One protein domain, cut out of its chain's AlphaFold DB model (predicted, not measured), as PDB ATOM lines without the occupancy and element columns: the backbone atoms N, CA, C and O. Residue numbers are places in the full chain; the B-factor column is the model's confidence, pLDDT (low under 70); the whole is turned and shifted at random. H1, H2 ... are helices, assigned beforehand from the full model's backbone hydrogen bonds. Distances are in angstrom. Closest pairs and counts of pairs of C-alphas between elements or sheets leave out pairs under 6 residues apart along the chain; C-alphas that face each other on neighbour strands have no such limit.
ATOM      1  N   GLY A  61     131.639  67.880 384.995       89.06
ATOM      2  CA  GLY A  61     131.408  67.606 386.413       89.06
ATOM      3  C   GLY A  61     131.958  66.263 386.909       89.06
ATOM      4  O   GLY A  61     132.412  66.169 388.053       89.06
ATOM      5  N   CYS A  62     131.964  65.216 386.074       91.25
ATOM      6  CA  CYS A  62     132.581  63.938 386.448       91.25
ATOM      7  C   CYS A  62     134.110  64.004 386.407       91.25
ATOM      8  O   CYS A  62     134.765  63.450 387.291       91.25
ATOM      9  N   SER A  63     134.667  64.694 385.407       89.19
ATOM     10  CA  SER A  63     136.107  64.913 385.254       89.19
ATOM     11  C   SER A  63     136.673  65.704 386.436       89.19
ATOM     12  O   SER A  63     137.613  65.251 387.089       89.19
ATOM     13  N   ALA A  64     136.026  66.819 386.793       85.56
ATOM     14  CA  ALA A  64     136.419  67.673 387.914       85.56
ATOM     15  C   ALA A  64     136.439  66.917 389.252       85.56
ATOM     16  O   ALA A  64     137.339  67.102 390.066       85.56
ATOM     17  N   ARG A  65     135.477  66.010 389.460       86.44
ATOM     18  CA  ARG A  65     135.360  65.209 390.690       86.44
ATOM     19  C   ARG A  65     136.105  63.875 390.630       86.44
ATOM     20  O   ARG A  65     136.043  63.114 391.588       86.44
ATOM     21  N   LYS A  66     136.788  63.576 389.517       87.06
ATOM     22  CA  LYS A  66     137.495  62.306 389.270       87.06
ATOM     23  C   LYS A  66     136.614  61.062 389.487       87.06
ATOM     24  O   LYS A  66     137.107  60.012 389.891       87.06
ATOM     25  N   ILE A  67     135.315  61.164 389.197       89.12
ATOM     26  CA  ILE A  67     134.354  60.054 389.321       89.12
ATOM     27  C   ILE A  67     134.093  59.381 387.968       89.12
ATOM     28  O   ILE A  67     134.273  59.968 386.898       89.12
ATOM     29  N   ARG A  68     133.623  58.129 387.996       89.38
ATOM     30  CA  ARG A  68     133.301  57.370 386.781       89.38
ATOM     31  C   ARG A  68     132.050  57.938 386.091       89.38
ATOM     32  O   ARG A  68     130.940  57.810 386.596       89.38
ATOM     33  N   CYS A  69     132.228  58.508 384.899       90.81
ATOM     34  CA  CYS A  69     131.137  59.047 384.078       90.81
ATOM     35  C   CYS A  69     130.415  57.954 383.270       90.81
ATOM     36  O   CYS A  69     130.795  57.669 382.140       90.81
ATOM     37  N   VAL A  70     129.378  57.323 383.814       91.25
ATOM     38  CA  VAL A  70     128.594  56.316 383.070       91.25
ATOM     39  C   VAL A  70     127.455  57.010 382.328       91.25
ATOM     40  O   VAL A  70     126.542  57.506 382.987       91.25
ATOM     41  N   ARG A  71     127.513  57.080 380.990       88.81
ATOM     42  CA  ARG A  71     126.403  57.601 380.171       88.81
ATOM     43  C   ARG A  71     125.171  56.715 380.340       88.81
ATOM     44  O   ARG A  71     125.308  55.503 380.496       88.81
ATOM     45  N   VAL A  72     124.003  57.339 380.373       88.44
ATOM     46  CA  VAL A  72     122.721  56.642 380.376       88.44
ATOM     47  C   VAL A  72     122.262  56.547 378.926       88.44
ATOM     48  O   VAL A  72     122.288  57.542 378.211       88.44
ATOM     49  N   SER A  73     121.906  55.347 378.481       81.56
ATOM     50  CA  SER A  73     121.384  55.092 377.136       81.56
ATOM     51  C   SER A  73     119.860  55.225 377.124       81.56
ATOM     52  O   SER A  73     119.177  54.344 376.617       81.56
ATOM     53  N   ASP A  74     119.328  56.279 377.746       77.88
ATOM     54  CA  ASP A  74     117.890  56.550 377.719       77.88
ATOM     55  C   ASP A  74     117.577  57.289 376.409       77.88
ATOM     56  O   ASP A  74     118.256  58.262 376.068       77.88
ATOM     57  N   LEU A  75     116.563  56.816 375.678       71.75
ATOM     58  CA  LEU A  75     116.135  57.366 374.383       71.75
ATOM     59  C   LEU A  75     115.713  58.841 374.482       71.75
ATOM     60  O   LEU A  75     115.953  59.606 373.552       71.75
ATOM     61  N   ASP A  76     115.179  59.255 375.633       73.56
ATOM     62  CA  ASP A  76     114.653  60.609 375.836       73.56
ATOM     63  C   ASP A  76     115.725  61.644 376.212       73.56
ATOM     64  O   ASP A  76     115.529  62.842 376.013       73.56
ATOM     65  N   GLN A  77     116.871  61.222 376.768       66.38
ATOM     66  CA  GLN A  77     117.927  62.138 377.233       66.38
ATOM     67  C   GLN A  77     119.339  61.577 376.976       66.38
ATOM     68  O   GLN A  77     120.074  61.241 377.913       66.38
ATOM     69  N   PRO A  78     119.780  61.530 375.703       65.06
ATOM     70  CA  PRO A  78     121.030  60.875 375.298       65.06
ATOM     71  C   PRO A  78     122.308  61.557 375.820       65.06
ATOM     72  O   PRO A  78     123.413  61.021 375.694       65.06
ATOM     73  N   SER A  79     122.197  62.750 376.408       79.44
ATOM     74  CA  SER A  79     123.339  63.555 376.853       79.44
ATOM     75  C   SER A  79     123.683  63.384 378.337       79.44
ATOM     76  O   SER A  79     124.660  63.974 378.808       79.44
ATOM     77  N   LEU A  80     122.928  62.576 379.089       90.75
ATOM     78  CA  LEU A  80     123.050  62.489 380.543       90.75
ATOM     79  C   LEU A  80     123.854  61.283 381.039       90.75
ATOM     80  O   LEU A  80     123.819  60.182 380.497       90.75
ATOM     81  N   CYS A  81     124.604  61.484 382.124       92.88
ATOM     82  CA  CYS A  81     125.308  60.425 382.838       92.88
ATOM     83  C   CYS A  81     124.628  60.123 384.177       92.88
ATOM     84  O   CYS A  81     124.007  61.000 384.777       92.88
ATOM     85  N   LYS A  82     124.805  58.901 384.700       92.44
ATOM     86  CA  LYS A  82     124.202  58.444 385.968       92.44
ATOM     87  C   LYS A  82     124.505  59.370 387.151       92.44
ATOM     88  O   LYS A  82     123.712  59.475 388.078       92.44
ATOM     89  N   ALA A  83     125.672  60.015 387.160       93.25
ATOM     90  CA  ALA A  83     126.045  60.947 388.222       93.25
ATOM     91  C   ALA A  83     125.306  62.288 388.107       93.25
ATOM     92  O   ALA A  83     124.873  62.821 389.121       93.25
ATOM     93  N   CYS A  84     125.143  62.814 386.891       92.62
ATOM     94  CA  CYS A  84     124.408  64.053 386.645       92.62
ATOM     95  C   CYS A  84     122.893  63.853 386.813       92.62
ATOM     96  O   CYS A  84     122.260  64.690 387.447       92.62
ATOM     97  N   LYS A  85     122.342  62.706 386.383       92.44
ATOM     98  CA  LYS A  85     120.927  62.342 386.590       92.44
ATOM     99  C   LYS A  85     120.569  62.304 388.078       92.44
ATOM    100  O   LYS A  85     119.590  62.906 388.494       92.44
ATOM    101  N   ARG A  86     121.427  61.694 388.908       92.94
ATOM    102  CA  ARG A  86     121.259  61.668 390.377       92.94
ATOM    103  C   ARG A  86     121.293  63.044 391.046       92.94
ATOM    104  O   ARG A  86     120.876  63.156 392.187       92.94
ATOM    105  N   ARG A  87     121.813  64.069 390.371       91.94
ATOM    106  CA  ARG A  87     121.820  65.450 390.875       91.94
ATOM    107  C   ARG A  87     120.642  66.281 390.383       91.94
ATOM    108  O   ARG A  87     120.610  67.466 390.679       91.94
ATOM    109  N   GLY A  88     119.739  65.699 389.594       91.81
ATOM    110  CA  GLY A  88     118.661  66.450 388.955       91.81
ATOM    111  C   GLY A  88     119.152  67.418 387.878       91.81
ATOM    112  O   GLY A  88     118.486  68.406 387.597       91.81
ATOM    113  N   LEU A  89     120.329  67.179 387.284       89.75
ATOM    114  CA  LEU A  89     120.760  67.960 386.123       89.75
ATOM    115  C   LEU A  89     120.047  67.444 384.876       89.75
ATOM    116  O   LEU A  89     120.051  66.239 384.638       89.75
ATOM    117  N   ASN A  90     119.531  68.362 384.059       90.19
ATOM    118  CA  ASN A  90     118.885  68.047 382.779       90.19
ATOM    119  C   ASN A  90     119.894  67.814 381.642       90.19
ATOM    120  O   ASN A  90     119.564  67.218 380.624       90.19
ATOM    121  N   ILE A  91     121.132  68.298 381.796       90.56
ATOM    122  CA  ILE A  91     122.193  68.201 380.784       90.56
ATOM    123  C   ILE A  91     123.534  67.973 381.496       90.56
ATOM    124  O   ILE A  91     123.800  68.546 382.555       90.56
ATOM    125  N   CYS A  92     124.401  67.122 380.938       91.75
ATOM    126  CA  CYS A  92     125.781  67.023 381.417       91.75
ATOM    127  C   CYS A  92     126.603  68.238 380.997       91.75
ATOM    128  O   CYS A  92     126.609  68.613 379.828       91.75
ATOM    129  N   GLU A  93     127.407  68.769 381.918       89.69
ATOM    130  CA  GLU A  93     128.421  69.762 381.563       89.69
ATOM    131  C   GLU A  93     129.353  69.228 380.461       89.69
ATOM    132  O   GLU A  93     129.804  68.073 380.542       89.69
ATOM    133  N   PRO A  94     129.693  70.051 379.454       88.62
ATOM    134  CA  PRO A  94     130.564  69.630 378.369       88.62
ATOM    135  C   PRO A  94     131.917  69.164 378.914       88.62
ATOM    136  O   PRO A  94     132.433  69.682 379.907       88.62
ATOM    137  N   HIS A  95     132.502  68.154 378.267       87.69
ATOM    138  CA  HIS A  95     133.856  67.730 378.601       87.69
ATOM    139  C   HIS A  95     134.827  68.865 378.274       87.69
ATOM    140  O   HIS A  95     135.072  69.170 377.109       87.69
ATOM    141  N   LEU A  96     135.396  69.473 379.310       81.00
ATOM    142  CA  LEU A  96     136.463  70.447 379.157       81.00
ATOM    143  C   LEU A  96     137.809  69.719 379.234       81.00
ATOM    144  O   LEU A  96     138.070  69.029 380.226       81.00
ATOM    145  N   PRO A  97     138.693  69.883 378.232       80.69
ATOM    146  CA  PRO A  97     140.072  69.442 378.347       80.69
ATOM    147  C   PRO A  97     140.701  70.030 379.612       80.69
ATOM    148  O   PRO A  97     140.483  71.196 379.942       80.69
ATOM    149  N   TRP A  98     141.537  69.250 380.297       73.44
ATOM    150  CA  TRP A  98     142.162  69.669 381.559       73.44
ATOM    151  C   TRP A  98     142.931  71.000 381.462       73.44
ATOM    152  O   TRP A  98     143.040  71.732 382.445       73.44
ATOM    153  N   LYS A  99     143.455  71.332 380.274       81.38
ATOM    154  CA  LYS A  99     144.110  72.619 380.001       81.38
ATOM    155  C   LYS A  99     143.131  73.795 380.153       81.38
ATOM    156  O   LYS A  99     143.398  74.692 380.940       81.38
ATOM    157  N   VAL A 100     141.963  73.707 379.513       80.44
ATOM    158  CA  VAL A 100     140.900  74.728 379.556       80.44
ATOM    159  C   VAL A 100     140.257  74.812 380.944       80.44
ATOM    160  O   VAL A 100     139.969  75.895 381.444       80.44
ATOM    161  N   ALA A 101     140.065  73.669 381.612       74.31
ATOM    162  CA  ALA A 101     139.505  73.643 382.964       74.31
ATOM    163  C   ALA A 101     140.393  74.393 383.975       74.31
ATOM    164  O   ALA A 101     139.880  75.125 384.820       74.31
ATOM    165  N   ARG A 102     141.724  74.259 383.870       76.25
ATOM    166  CA  ARG A 102     142.670  74.993 384.727       76.25
ATOM    167  C   ARG A 102     142.649  76.497 384.479       76.25
ATOM    168  O   ARG A 102     142.793  77.249 385.434       76.25
ATOM    169  N   GLU A 103     142.473  76.929 383.236       79.19
ATOM    170  CA  GLU A 103     142.348  78.352 382.909       79.19
ATOM    171  C   GLU A 103     141.077  78.946 383.519       79.19
ATOM    172  O   GLU A 103     141.157  79.983 384.165       79.19
ATOM    173  N   ARG A 104     139.936  78.246 383.459       70.69
ATOM    174  CA  ARG A 104     138.706  78.696 384.140       70.69
ATOM    175  C   ARG A 104     138.866  78.827 385.654       70.69
ATOM    176  O   ARG A 104     138.391  79.799 386.220       70.69
ATOM    177  N   ILE A 105     139.558  77.888 386.303       66.94
ATOM    178  CA  ILE A 105     139.816  77.966 387.754       66.94
ATOM    179  C   ILE A 105     140.716  79.164 388.097       66.94
ATOM    180  O   ILE A 105     140.559  79.751 389.159       66.94
ATOM    181  N   LYS A 106     141.645  79.535 387.209       67.75
ATOM    182  CA  LYS A 106     142.503  80.717 387.390       67.75
ATOM    183  C   LYS A 106     141.792  82.038 387.078       67.75
ATOM    184  O   LYS A 106     142.231  83.070 387.565       67.75
ATOM    185  N   LEU A 107     140.763  81.999 386.230       58.78
ATOM    186  CA  LEU A 107     140.065  83.175 385.707       58.78
ATOM    187  C   LEU A 107     138.737  83.471 386.390       58.78
ATOM    188  O   LEU A 107     138.237  84.570 386.202       58.78
ATOM    189  N   CYS A 108     138.160  82.553 387.171       47.97
ATOM    190  CA  CYS A 108     137.241  82.981 388.217       47.97
ATOM    191  C   CYS A 108     138.107  83.730 389.232       47.97
ATOM    192  O   CYS A 108     138.879  83.070 389.936       47.97
TER     193      CYS A 108
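AT A GLANCE: This is residues 61 to 108 of the 209 residues of the protein "Zn(2)-C6 fungal-type domain-containing protein" of Schizopora paradoxa (UniProt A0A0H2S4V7). With little regular structure, this is a loose, winding rod: H3 makes one end, the loop round residues 74 to 77 makes the other, and the short turns H1 and H2 lie between. The link after H1 runs out to that loop and folds back to H2, and residues 86 to 97 then lead back to H3. The printed part has 48 residues, 18 of them in three named helices in the order H1, H2, H3, with no named strand; the class is all helix. It is loose, with a radius of gyration of the C-alphas of 12.1 A and spans of 37 by 17 by 17 A.

IN THESE COORDINATES: H1, residues 61 to 64, begins at C-alpha 61 (131.408, 67.606, 386.413). H2 is residues 82 to 85. H3, residues 98 to 107, is 14.3 A long and ends at C-alpha 107 (140.065, 83.175, 385.707).

HOW THE PARTS SIT: H1 and H2 are close but not clearly touching; their closest C-alphas, of Cys 62 and Ala 83, are 7.4 A apart. H1 and H3 are only just apart, at 8.3 A. H2 and H3 are apart. In H3 every O i to N i+4 pair is within hydrogen-bond range; H1 and H2 are too short for such a pair, and in each the one O i to N i+3 pair is not within range.

THE WHOLE: The farthest C-alphas, of Leu 75 and Lys 106, are 37.5 A apart. The printed part has no cut, and both links are long. Mean pLDDT of the printed part is 82.9; residues 77 to 78 and 105 to 108 are under 70.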